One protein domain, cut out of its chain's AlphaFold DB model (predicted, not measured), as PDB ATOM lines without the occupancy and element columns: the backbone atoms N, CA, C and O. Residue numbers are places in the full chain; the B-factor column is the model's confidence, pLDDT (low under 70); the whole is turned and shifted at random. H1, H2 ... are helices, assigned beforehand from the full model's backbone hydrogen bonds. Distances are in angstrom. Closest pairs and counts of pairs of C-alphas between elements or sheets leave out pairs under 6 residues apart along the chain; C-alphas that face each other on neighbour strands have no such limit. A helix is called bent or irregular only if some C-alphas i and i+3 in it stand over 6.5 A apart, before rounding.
ATOM      1  N   TRP A 161     104.472  22.516 108.777       91.50
ATOM      2  CA  TRP A 161     103.825  21.843 109.910       91.50
ATOM      3  C   TRP A 161     103.109  22.864 110.785       91.50
ATOM      4  O   TRP A 161     103.758  23.774 111.304       91.50
ATOM      5  N   GLY A 162     101.821  22.652 111.059       89.69
ATOM      6  CA  GLY A 162     101.036  23.562 111.900       89.69
ATOM      7  C   GLY A 162     101.632  23.761 113.291       89.69
ATOM      8  O   GLY A 162     101.784  24.884 113.759       89.69
ATOM      9  N   LYS A 163     102.112  22.680 113.921       90.00
ATOM     10  CA  LYS A 163     102.789  22.759 115.229       90.00
ATOM     11  C   LYS A 163     104.056  23.617 115.203       90.00
ATOM     12  O   LYS A 163     104.362  24.274 116.194       90.00
ATOM     13  N   ALA A 164     104.808  23.595 114.100       89.81
ATOM     14  CA  ALA A 164     106.024  24.392 113.968       89.81
ATOM     15  C   ALA A 164     105.699  25.879 113.774       89.81
ATOM     16  O   ALA A 164     106.386  26.723 114.351       89.81
ATOM     17  N   VAL A 165     104.640  26.187 113.017       88.31
ATOM     18  CA  VAL A 165     104.120  27.554 112.851       88.31
ATOM     19  C   VAL A 165     103.633  28.091 114.197       88.31
ATOM     20  O   VAL A 165     104.157  29.100 114.664       88.31
ATOM     21  N   LYS A 166     102.776  27.337 114.897       88.62
ATOM     22  CA  LYS A 166     102.264  27.705 116.223       88.62
ATOM     23  C   LYS A 166     103.384  27.965 117.235       88.62
ATOM     24  O   LYS A 166     103.443  29.036 117.826       88.62
ATOM     25  N   LYS A 167     104.346  27.041 117.362       90.00
ATOM     26  CA  LYS A 167     105.510  27.203 118.256       90.00
ATOM     27  C   LYS A 167     106.359  28.427 117.898       90.00
ATOM     28  O   LYS A 167     106.991  29.025 118.769       90.00
ATOM     29  N   SER A 168     106.421  28.785 116.616       88.12
ATOM     30  CA  SER A 168     107.158  29.966 116.161       88.12
ATOM     31  C   SER A 168     106.415  31.262 116.499       88.12
ATOM     32  O   SER A 168     107.070  32.197 116.956       88.12
ATOM     33  N   ARG A 169     105.080  31.299 116.367       86.31
ATOM     34  CA  ARG A 169     104.243  32.422 116.831       86.31
ATOM     35  C   ARG A 169     104.311  32.591 118.348       86.31
ATOM     36  O   ARG A 169     104.598  33.685 118.815       86.31
ATOM     37  N   GLU A 170     104.159  31.505 119.108       88.81
ATOM     38  CA  GLU A 170     104.283  31.502 120.576       88.81
ATOM     39  C   GLU A 170     105.654  32.026 121.034       88.81
ATOM     40  O   GLU A 170     105.754  32.750 122.023       88.81
ATOM     41  N   ARG A 171     106.730  31.711 120.295       89.06
ATOM     42  CA  ARG A 171     108.065  32.254 120.575       89.06
ATOM     43  C   ARG A 171     108.133  33.766 120.348       89.06
ATOM     44  O   ARG A 171     108.735  34.443 121.172       89.06
ATOM     45  N   ILE A 172     107.560  34.276 119.255       87.38
ATOM     46  CA  ILE A 172     107.521  35.723 118.975       87.38
ATOM     47  C   ILE A 172     106.702  36.441 120.049       87.38
ATOM     48  O   ILE A 172     107.188  37.404 120.625       87.38
ATOM     49  N   ALA A 173     105.519  35.920 120.383       87.19
ATOM     50  CA  ALA A 173     104.673  36.429 121.459       87.19
ATOM     51  C   ALA A 173     105.419  36.516 122.799       87.19
ATOM     52  O   ALA A 173     105.422  37.558 123.446       87.19
ATOM     53  N   LYS A 174     106.123  35.443 123.185       88.62
ATOM     54  CA  LYS A 174     106.921  35.430 124.416       88.62
ATOM     55  C   LYS A 174     108.055  36.458 124.381       88.62
ATOM     56  O   LYS A 174     108.282  37.141 125.367       88.62
ATOM     57  N   GLN A 175     108.767  36.570 123.259       87.94
ATOM     58  CA  GLN A 175     109.847  37.550 123.118       87.94
ATOM     59  C   GLN A 175     109.328  38.990 123.137       87.94
ATOM     60  O   GLN A 175     110.006  39.856 123.673       87.94
ATOM     61  N   LEU A 176     108.145  39.244 122.577       86.00
ATOM     62  CA  LEU A 176     107.487  40.544 122.650       86.00
ATOM     63  C   LEU A 176     107.092  40.879 124.093       86.00
ATOM     64  O   LEU A 176     107.366  41.987 124.539       86.00
ATOM     65  N   GLN A 177     106.562  39.903 124.842       86.75
ATOM     66  CA  GLN A 177     106.285  40.057 126.272       86.75
ATOM     67  C   GLN A 177     107.555  40.374 127.067       86.75
ATOM     68  O   GLN A 177     107.571  41.332 127.822       86.75
ATOM     69  N   GLU A 178     108.647  39.632 126.848       86.75
ATOM     70  CA  GLU A 178     109.933  39.889 127.515       86.75
ATOM     71  C   GLU A 178     110.467  41.308 127.228       86.75
ATOM     72  O   GLU A 178     111.054  41.937 128.106       86.75
ATOM     73  N   LEU A 179     110.277  41.821 126.004       85.44
ATOM     74  CA  LEU A 179     110.663  43.191 125.641       85.44
ATOM     75  C   LEU A 179     109.760  44.237 126.303       85.44
ATOM     76  O   LEU A 179     110.263  45.268 126.747       85.44
ATOM     77  N   TRP A 180     108.457  43.965 126.376       83.25
ATOM     78  CA  TRP A 180     107.497  44.828 127.056       83.25
ATOM     79  C   TRP A 180     107.772  44.903 128.557       83.25
ATOM     80  O   TRP A 180     107.875  45.998 129.099       83.25
ATOM     81  N   ASP A 181     107.959  43.760 129.216       83.38
ATOM     82  CA  ASP A 181     108.212  43.681 130.656       83.38
ATOM     83  C   ASP A 181     109.502  44.435 131.026       83.38
ATOM     84  O   ASP A 181     109.515  45.218 131.973       83.38
ATOM     85  N   TYR A 182     110.564  44.290 130.222       82.56
ATOM     86  CA  TYR A 182     111.806  45.052 130.401       82.56
ATOM     87  C   TYR A 182     111.591  46.565 130.249       82.56
ATOM     88  O   TYR A 182     112.119  47.363 131.032       82.56
ATOM     89  N   ALA A 183     110.817  46.978 129.243       81.06
ATOM     90  CA  ALA A 183     110.489  48.383 129.035       81.06
ATOM     91  C   ALA A 183     109.649  48.935 130.194       81.06
ATOM     92  O   ALA A 183     109.940  50.017 130.693       81.06
ATOM     93  N   ALA A 184     108.677  48.163 130.682       79.62
ATOM     94  CA  ALA A 184     107.834  48.525 131.813       79.62
ATOM     95  C   ALA A 184     108.627  48.629 133.127       79.62
ATOM     96  O   ALA A 184     108.344  49.516 133.927       79.62
ATOM     97  N   GLU A 185     109.641  47.785 133.353       78.88
ATOM     98  CA  GLU A 185     110.553  47.912 134.502       78.88
ATOM     99  C   GLU A 185     111.440  49.161 134.411       78.88
ATOM    100  O   GLU A 185     111.615  49.867 135.405       78.88
ATOM    101  N   THR A 186     111.968  49.453 133.220       73.50
ATOM    102  CA  THR A 186     112.922  50.552 132.988       73.50
ATOM    103  C   THR A 186     112.232  51.919 132.877       73.50
ATOM    104  O   THR A 186     112.827  52.954 133.170       73.50
ATOM    105  N   ALA A 187     110.966  51.943 132.456       70.19
ATOM    106  CA  ALA A 187     110.195  53.145 132.150       70.19
ATOM    107  C   ALA A 187     108.782  53.101 132.765       70.19
ATOM    108  O   ALA A 187     107.788  53.359 132.084       70.19
ATOM    109  N   LYS A 188     108.690  52.797 134.071       66.50
ATOM    110  CA  LYS A 188     107.413  52.670 134.807       66.50
ATOM    111  C   LYS A 188     106.474  53.873 134.665       66.50
ATOM    112  O   LYS A 188     105.271  53.673 134.536       66.50
ATOM    113  N   GLU A 189     107.010  55.093 134.690       59.25
ATOM    114  CA  GLU A 189     106.216  56.332 134.603       59.25
ATOM    115  C   GLU A 189     105.597  56.557 133.214       59.25
ATOM    116  O   GLU A 189     104.572  57.224 133.112       59.25
ATOM    117  N   GLU A 190     106.168  55.971 132.156       61.81
ATOM    118  CA  GLU A 190     105.734  56.189 130.768       61.81
ATOM    119  C   GLU A 190     104.828  55.072 130.224       61.81
ATOM    120  O   GLU A 190     103.986  55.335 129.368       61.81
ATOM    121  N   LEU A 191     104.962  53.832 130.714       60.50
ATOM    122  CA  LEU A 191     104.176  52.680 130.233       60.50
ATOM    123  C   LEU A 191     102.923  52.379 131.071       60.50
ATOM    124  O   LEU A 191     102.014  51.717 130.575       60.50
ATOM    125  N   GLY A 192     102.830  52.901 132.300       53.69
ATOM    126  CA  GLY A 192     101.588  53.079 133.068       53.69
ATOM    127  C   GLY A 192     100.829  51.833 133.552       53.69
ATOM    128  O   GLY A 192     100.211  51.910 134.611       53.69
ATOM    129  N   GLN A 193     100.857  50.691 132.856       55.53
ATOM    130  CA  GLN A 193     100.181  49.438 133.233       55.53
ATOM    131  C   GLN A 193     100.854  48.207 132.584       55.53
ATOM    132  O   GLN A 193     101.489  48.332 131.535       55.53
ATOM    133  N   PRO A 194     100.711  46.997 133.163       55.44
ATOM    134  CA  PRO A 194     101.074  45.763 132.466       55.44
ATOM    135  C   PRO A 194     100.128  45.542 131.272       55.44
ATOM    136  O   PRO A 194      98.914  45.492 131.462       55.44
ATOM    137  N   GLU A 195     100.659  45.406 130.050       58.53
ATOM    138  CA  GLU A 195      99.837  45.014 128.893       58.53
ATOM    139  C   GLU A 195      99.292  43.589 129.094       58.53
ATOM    140  O   GLU A 195      99.942  42.723 129.691       58.53
ATOM    141  N   GLU A 196      98.079  43.343 128.583       59.66
ATOM    142  CA  GLU A 196      97.532  41.992 128.468       59.66
ATOM    143  C   GLU A 196      98.507  41.093 127.702       59.66
ATOM    144  O   GLU A 196      99.159  41.525 126.750       59.66
ATOM    145  N   LYS A 197      98.576  39.816 128.094       68.94
ATOM    146  CA  LYS A 197      99.424  38.817 127.433       68.94
ATOM    147  C   LYS A 197      99.266  38.899 125.914       68.94
ATOM    148  O   LYS A 197      98.147  38.827 125.406       68.94
ATOM    149  N   PHE A 198     100.384  38.966 125.187       70.75
ATOM    150  CA  PHE A 198     100.389  38.927 123.721       70.75
ATOM    151  C   PHE A 198      99.999  37.537 123.192       70.75
ATOM    152  O   PHE A 198     100.830  36.786 122.684       70.75
ATOM    153  N   GLU A 199      98.733  37.156 123.307       65.94
ATOM    154  CA  GLU A 199      98.212  35.951 122.669       65.94
ATOM    155  C   GLU A 199      97.962  36.236 121.180       65.94
ATOM    156  O   GLU A 199      97.173  37.106 120.828       65.94
ATOM    157  N   ASN A 200      98.670  35.519 120.299       69.75
ATOM    158  CA  ASN A 200      98.593  35.649 118.835       69.75
ATOM    159  C   ASN A 200      98.666  37.102 118.312       69.75
ATOM    160  O   ASN A 200      97.711  37.586 117.705       69.75
ATOM    161  N   PRO A 201      99.804  37.803 118.478       75.31
ATOM    162  CA  PRO A 201      99.930  39.172 117.993       75.31
ATOM    163  C   PRO A 201      99.860  39.223 116.457       75.31
ATOM    164  O   PRO A 201     100.450  38.375 115.774       75.31
ATOM    165  N   SER A 202      99.138  40.217 115.933       79.75
ATOM    166  CA  SER A 202      99.095  40.541 114.505       79.75
ATOM    167  C   SER A 202     100.346  41.331 114.092       79.75
ATOM    168  O   SER A 202     100.976  41.964 114.948       79.75
ATOM    169  N   PRO A 203     100.714  41.351 112.795       82.31
ATOM    170  CA  PRO A 203     101.836  42.148 112.302       82.31
ATOM    171  C   PRO A 203     101.767  43.627 112.717       82.31
ATOM    172  O   PRO A 203     102.782  44.193 113.112       82.31
ATOM    173  N   GLN A 204     100.571  44.227 112.676       80.62
ATOM    174  CA  GLN A 204     100.332  45.621 113.071       80.62
ATOM    175  C   GLN A 204     100.531  45.830 114.573       80.62
ATOM    176  O   GLN A 204     101.272  46.722 114.972       80.62
ATOM    177  N   LYS A 205      99.963  44.947 115.405       81.12
ATOM    178  CA  LYS A 205     100.100  45.041 116.863       81.12
ATOM    179  C   LYS A 205     101.562  44.931 117.299       81.12
ATOM    180  O   LYS A 205     101.980  45.631 118.207       81.12
ATOM    181  N   VAL A 206     102.366  44.101 116.625       82.81
ATOM    182  CA  VAL A 206     103.813  44.031 116.898       82.81
ATOM    183  C   VAL A 206     104.527  45.338 116.568       82.81
ATOM    184  O   VAL A 206     105.373  45.753 117.353       82.81
ATOM    185  N   LEU A 207     104.211  45.978 115.440       82.75
ATOM    186  CA  LEU A 207     104.815  47.265 115.077       82.75
ATOM    187  C   LEU A 207     104.473  48.343 116.106       82.75
ATOM    188  O   LEU A 207     105.381  48.955 116.657       82.75
ATOM    189  N   GLU A 208     103.190  48.489 116.439       84.06
ATOM    190  CA  GLU A 208     102.720  49.458 117.434       84.06
ATOM    191  C   GLU A 208     103.368  49.231 118.805       84.06
ATOM    192  O   GLU A 208     103.839  50.172 119.443       84.06
ATOM    193  N   THR A 209     103.434  47.981 119.270       82.06
ATOM    194  CA  THR A 209     104.071  47.649 120.548       82.06
ATOM    195  C   THR A 209     105.572  47.949 120.518       82.06
ATOM    196  O   THR A 209     106.104  48.493 121.484       82.06
ATOM    197  N   VAL A 210     106.275  47.640 119.423       84.19
ATOM    198  CA  VAL A 210     107.712  47.938 119.295       84.19
ATOM    199  C   VAL A 210     107.965  49.449 119.234       84.19
ATOM    200  O   VAL A 210     108.907  49.918 119.870       84.19
ATOM    201  N   GLU A 211     107.120  50.222 118.552       84.19
ATOM    202  CA  GLU A 211     107.188  51.691 118.537       84.19
ATOM    203  C   GLU A 211     106.944  52.293 119.926       84.19
ATOM    204  O   GLU A 211     107.711  53.156 120.365       84.19
ATOM    205  N   LYS A 212     105.941  51.799 120.664       83.50
ATOM    206  CA  LYS A 212     105.694  52.203 122.060       83.50
ATOM    207  C   LYS A 212     106.901  51.915 122.950       83.50
ATOM    208  O   LYS A 212     107.325  52.792 123.698       83.50
ATOM    209  N   ILE A 213     107.492  50.722 122.837       81.81
ATOM    210  CA  ILE A 213     108.695  50.353 123.597       81.81
ATOM    211  C   ILE A 213     109.877  51.260 123.222       81.81
ATOM    212  O   ILE A 213     110.585  51.739 124.106       81.81
ATOM    213  N   ASN A 214     110.091  51.524 121.929       83.94
ATOM    214  CA  ASN A 214     111.159  52.412 121.466       83.94
ATOM    215  C   ASN A 214     110.984  53.844 121.994       83.94
ATOM    216  O   ASN A 214     111.974  54.462 122.382       83.94
ATOM    217  N   THR A 215     109.745  54.338 122.047       83.00
ATOM    218  CA  THR A 215     109.411  55.660 122.597       83.00
ATOM    219  C   THR A 215     109.674  55.703 124.105       83.00
ATOM    220  O   THR A 215     110.396  56.579 124.567       83.00
ATOM    221  N   ALA A 216     109.204  54.704 124.860       80.31
ATOM    222  CA  ALA A 216     109.364  54.645 126.320       80.31
ATOM    223  C   ALA A 216     110.828  54.493 126.794       80.31
ATOM    224  O   ALA A 216     111.193  54.827 127.929       80.31
ATOM    225  N   LEU A 217     111.679  53.942 125.926       79.88
ATOM    226  CA  LEU A 217     113.110  53.738 126.158       79.88
ATOM    227  C   LEU A 217     113.984  54.862 125.569       79.88
ATOM    228  O   LEU A 217     115.219  54.787 125.638       79.88
ATOM    229  N   GLN A 218     113.379  55.899 124.985       78.94
ATOM    230  CA  GLN A 218     114.102  57.018 124.391       78.94
ATOM    231  C   GLN A 218     114.825  57.825 125.483       78.94
ATOM    232  O   GLN A 218     114.247  58.210 126.492       78.94
ATOM    233  N   GLY A 219     116.131  58.053 125.308       69.06
ATOM    234  CA  GLY A 219     116.952  58.786 126.284       69.06
ATOM    235  C   GLY A 219     117.398  57.988 127.519       69.06
ATOM    236  O   GLY A 219     118.140  58.533 128.331       69.06
ATOM    237  N   LYS A 220     117.022  56.704 127.646       75.38
ATOM    238  CA  LYS A 220     117.436  55.824 128.757       75.38
ATOM    239  C   LYS A 220     118.604  54.912 128.372       75.38
ATOM    240  O   LYS A 220     118.807  54.569 127.198       75.38
ATOM    241  N   GLU A 221     119.384  54.515 129.377       73.25
ATOM    242  CA  GLU A 221     120.460  53.538 129.227       73.25
ATOM    243  C   GLU A 221     119.845  52.133 129.160       73.25
ATOM    244  O   GLU A 221     119.188  51.674 130.089       73.25
ATOM    245  N   VAL A 222     119.989  51.478 128.007       77.62
ATOM    246  CA  VAL A 222     119.339  50.197 127.697       77.62
ATOM    247  C   VAL A 222     120.408  49.179 127.345       77.62
ATOM    248  O   VAL A 222     121.333  49.501 126.595       77.62
ATOM    249  N   ASP A 223     120.243  47.938 127.811       83.88
ATOM    250  CA  ASP A 223     121.138  46.833 127.456       83.88
ATOM    251  C   ASP A 223     121.266  46.726 125.915       83.88
ATOM    252  O   ASP A 223     120.252  46.605 125.207       83.88
ATOM    253  N   PRO A 224     122.494  46.738 125.356       82.88
ATOM    254  CA  PRO A 224     122.734  46.594 123.921       82.88
ATOM    255  C   PRO A 224     122.006  45.404 123.273       82.88
ATOM    256  O   PRO A 224     121.556  45.502 122.126       82.88
ATOM    257  N   LYS A 225     121.832  44.293 124.001       84.62
ATOM    258  CA  LYS A 225     121.111  43.100 123.524       84.62
ATOM    259  C   LYS A 225     119.622  43.369 123.314       84.62
ATOM    260  O   LYS A 225     119.034  42.825 122.378       84.62
ATOM    261  N   VAL A 226     119.008  44.202 124.155       82.50
ATOM    262  CA  VAL A 226     117.590  44.576 124.047       82.50
ATOM    263  C   VAL A 226     117.385  45.499 122.847       82.50
ATOM    264  O   VAL A 226     116.521  45.225 122.015       82.50
ATOM    265  N   ARG A 227     118.255  46.502 122.657       83.75
ATOM    266  CA  ARG A 227     118.227  47.368 121.459       83.75
ATOM    267  C   ARG A 227     118.403  46.579 120.160       83.75
ATOM    268  O   ARG A 227     117.710  46.842 119.177       83.75
ATOM    269  N   GLN A 228     119.301  45.592 120.139       85.69
ATOM    270  CA  GLN A 228     119.482  44.725 118.973       85.69
ATOM    271  C   GLN A 228     118.226  43.889 118.680       85.69
ATOM    272  O   GLN A 228     117.827  43.764 117.520       85.69
ATOM    273  N   LYS A 229     117.591  43.332 119.720       86.25
ATOM    274  CA  LYS A 229     116.339  42.577 119.582       86.25
ATOM    275  C   LYS A 229     115.187  43.452 119.087       86.25
ATOM    276  O   LYS A 229     114.475  42.992 118.204       86.25
ATOM    277  N   LEU A 230     115.042  44.686 119.580       85.38
ATOM    278  CA  LEU A 230     114.009  45.629 119.125       85.38
ATOM    279  C   LEU A 230     114.150  45.948 117.633       85.38
ATOM    280  O   LEU A 230     113.194  45.780 116.884       85.38
ATOM    281  N   ARG A 231     115.366  46.257 117.163       86.75
ATOM    282  CA  ARG A 231     115.626  46.461 115.723       86.75
ATOM    283  C   ARG A 231     115.326  45.215 114.889       86.75
ATOM    284  O   ARG A 231     114.822  45.303 113.771       86.75
ATOM    285  N   TYR A 232     115.668  44.031 115.404       88.62
ATOM    286  CA  TYR A 232     115.351  42.777 114.720       88.62
ATOM    287  C   TYR A 232     113.839  42.524 114.674       88.62
ATOM    288  O   TYR A 232     113.353  42.050 113.645       88.62
ATOM    289  N   ALA A 233     113.127  42.830 115.762       85.81
ATOM    290  CA  ALA A 233     111.682  42.703 115.880       85.81
ATOM    291  C   ALA A 233     110.971  43.608 114.875       85.81
ATOM    292  O   ALA A 233     110.237  43.097 114.036       85.81
ATOM    293  N   GLU A 234     111.294  44.901 114.876       86.75
ATOM    294  CA  GLU A 234     110.762  45.911 113.955       86.75
ATOM    295  C   GLU A 234     110.926  45.492 112.485       86.75
ATOM    296  O   GLU A 234     109.978  45.515 111.705       86.75
ATOM    297  N   LYS A 235     112.120  45.009 112.112       88.31
ATOM    298  CA  LYS A 235     112.425  44.653 110.720       88.31
ATOM    299  C   LYS A 235     111.867  43.297 110.275       88.31
ATOM    300  O   LYS A 235     111.478  43.150 109.120       88.31
ATOM    301  N   ASN A 236     111.909  42.268 111.129       88.81
ATOM    302  CA  ASN A 236     111.709  40.876 110.694       88.81
ATOM    303  C   ASN A 236     110.438  40.214 111.230       88.81
ATOM    304  O   ASN A 236     109.981  39.239 110.627       88.81
ATOM    305  N   TRP A 237     109.895  40.647 112.372       88.38
ATOM    306  CA  TRP A 237     108.712  39.999 112.949       88.38
ATOM    307  C   TRP A 237     107.429  40.260 112.150       88.38
ATOM    308  O   TRP A 237     106.720  39.277 111.932       88.38
ATOM    309  N   PRO A 238     107.151  41.471 111.622       86.94
ATOM    310  CA  PRO A 238     105.941  41.720 110.835       86.94
ATOM    311  C   PRO A 238     105.849  40.824 109.595       86.94
ATOM    312  O   PRO A 238     104.849  40.140 109.397       86.94
ATOM    313  N   GLY A 239     106.935  40.733 108.815       88.69
ATOM    314  CA  GLY A 239     106.984  39.875 107.627       88.69
ATOM    315  C   GLY A 239     106.844  38.384 107.954       88.69
ATOM    316  O   GLY A 239     106.147  37.658 107.250       88.69
ATOM    317  N   LYS A 240     107.449  37.919 109.057       88.94
ATOM    318  CA  LYS A 240     107.308  36.523 109.507       88.94
ATOM    319  C   LYS A 240     105.907  36.210 110.023       88.94
ATOM    320  O   LYS A 240     105.433  35.101 109.802       88.94
ATOM    321  N   LEU A 241     105.262  37.145 110.718       88.25
ATOM    322  CA  LEU A 241     103.893  36.968 111.198       88.25
ATOM    323  C   LEU A 241     102.905  36.915 110.034       88.25
ATOM    324  O   LEU A 241     102.098  35.994 110.016       88.25
ATOM    325  N   ALA A 242     103.052  37.782 109.029       88.62
ATOM    326  CA  ALA A 242     102.256  37.709 107.803       88.62
ATOM    327  C   ALA A 242     102.448  36.361 107.074       88.62
ATOM    328  O   ALA A 242     101.482  35.718 106.673       88.62
ATOM    329  N   GLU A 243     103.691  35.868 106.980       90.25
ATOM    330  CA  GLU A 243     103.976  34.537 106.424       90.25
ATOM    331  C   GLU A 243     103.321  33.411 107.252       90.25
ATOM    332  O   GLU A 243     102.848  32.418 106.698       90.25
ATOM    333  N   TYR A 244     103.303  33.519 108.585       89.88
ATOM    334  CA  TYR A 244     102.646  32.539 109.454       89.88
ATOM    335  C   TYR A 244     101.121  32.588 109.359       89.88
ATOM    336  O   TYR A 244     100.510  31.524 109.368       89.88
ATOM    337  N   GLU A 245     100.527  33.770 109.208       89.06
ATOM    338  CA  GLU A 245      99.088  33.947 108.986       89.06
ATOM    339  C   GLU A 245      98.653  33.296 107.673       89.06
ATOM    340  O   GLU A 245      97.769  32.443 107.684       89.06
ATOM    341  N   GLN A 246      99.362  33.568 106.574       90.00
ATOM    342  CA  GLN A 246      99.096  32.914 105.288       90.00
ATOM    343  C   GLN A 246      99.265  31.386 105.374       90.00
ATOM    344  O   GLN A 246      98.485  30.614 104.807       90.00
ATOM    345  N   LYS A 247     100.281  30.914 106.111       91.31
ATOM    346  CA  LYS A 247     100.479  29.477 106.343       91.31
ATOM    347  C   LYS A 247      99.333  28.859 107.132       91.31
ATOM    348  O   LYS A 247      98.983  27.726 106.825       91.31
ATOM    349  N   GLU A 248      98.798  29.541 108.140       89.38
ATOM    350  CA  GLU A 248      97.663  29.069 108.940       89.38
ATOM    351  C   GLU A 248      96.365  29.065 108.130       89.38
ATOM    352  O   GLU A 248      95.632  28.080 108.184       89.38
ATOM    353  N   GLU A 249      96.141  30.089 107.303       90.38
ATOM    354  CA  GLU A 249      95.016  30.152 106.366       90.38
ATOM    355  C   GLU A 249      95.047  28.982 105.376       90.38
ATOM    356  O   GLU A 249      94.051  28.284 105.199       90.38
ATOM    357  N   THR A 250      96.218  28.696 104.799       90.44
ATOM    358  CA  THR A 250      96.398  27.542 103.904       90.44
ATOM    359  C   THR A 250      96.215  26.225 104.660       90.44
ATOM    360  O   THR A 250      95.599  25.283 104.163       90.44
ATOM    361  N   LEU A 251      96.764  26.118 105.874       88.94
ATOM    362  CA  LEU A 251      96.720  24.904 106.685       88.94
ATOM    363  C   LEU A 251      95.285  24.544 107.102       88.94
ATOM    364  O   LEU A 251      94.948  23.356 107.110       88.94
ATOM    365  N   GLN A 252      94.451  25.543 107.409       88.50
ATOM    366  CA  GLN A 252      93.103  25.362 107.952       88.50
ATOM    367  C   GLN A 252      93.134  24.404 109.164       88.50
ATOM    368  O   GLN A 252      93.972  24.536 110.054       88.50
ATOM    369  N   GLU A 253      92.270  23.384 109.195       85.19
ATOM    370  CA  GLU A 253      92.224  22.367 110.259       85.19
ATOM    371  C   GLU A 253      93.311  21.274 110.138       85.19
ATOM    372  O   GLU A 253      93.363  20.334 110.941       85.19
ATOM    373  N   ARG A 254      94.165  21.320 109.108       89.12
ATOM    374  CA  ARG A 254      95.125  20.246 108.809       89.12
ATOM    375  C   ARG A 254      96.360  20.342 109.706       89.12
ATOM    376  O   ARG A 254      96.720  21.379 110.244       89.12
ATOM    377  N   ASN A 255      97.081  19.231 109.852       89.19
ATOM    378  CA  ASN A 255      98.337  19.223 110.620       89.19
ATOM    379  C   ASN A 255      99.557  19.663 109.794       89.19
ATOM    380  O   ASN A 255     100.585  20.052 110.358       89.19
ATOM    381  N   SER A 256      99.470  19.556 108.469       92.00
ATOM    382  CA  SER A 256     100.571  19.825 107.545       92.00
ATOM    383  C   SER A 256     100.068  19.989 106.117       92.00
ATOM    384  O   SER A 256      99.075  19.348 105.776       92.00
ATOM    385  N   TYR A 257     100.833  20.679 105.274       93.50
ATOM    386  CA  TYR A 257     100.657  20.651 103.821       93.50
ATOM    387  C   TYR A 257     102.003  20.692 103.070       93.50
ATOM    388  O   TYR A 257     103.045  21.022 103.654       93.50
TER     389      TYR A 257
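This is residues 161 to 257 of the 515 residues of the protein "Transposase" of Belliella baltica (strain DSM 15883 / CIP 108006 / LMG 21964 / BA134) (UniProt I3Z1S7). A slender helical bundle: H4b, an arm of bent helix H4, runs along one part of long helix H1, and H3 along another. Arm H4a packs on H3; tiny H2 sits near one end of H1. The 97 printed residues hold H1 to H4 in order, class all helix, only just compact, close to loose: radius of gyration of the C-alphas 14.8 A, spans 47 by 23 by 18 A.

H4, residues 224 to 251, is one helix by hydrogen bonds but bent: C-alphas 235 and 238 are 7.1 A apart. H4a is 224 to 235, 16.9 A; H4b, 238 to 251, 19.6 A, ends at C-alpha (96.720, 24.904, 106.685). H1, 162 to 186, 36.3 A, begins at C-alpha (101.036, 23.562, 111.900). H3 is 203 to 216, 20.2 A; H2 is 188 to 191, 5.6 A.

H4b touches H1 residues 162 to 169 alone, opposite ways at a shallow 31 degrees; closest C-alphas Val 165 and Tyr 244, 6.2 A. H3 touches H1 the same way at a shallow 18 degrees; closest C-alphas Ala 183 and Ile 213, 6.1 A. H3 and H4a form a hairpin; closest C-alphas Leu 207 and Glu 234, 6.2 A. Every O i to N i+4 pair is within hydrogen-bond range in H1, H3, H4a and H4b; H2 is too short for one, with 0 of 1 O i to N i+3 pair within range.

The printed part has no cut. H2 to H3 is a long link; pLDDT is under 70 at 188 to 197, 199 to 200 and 219.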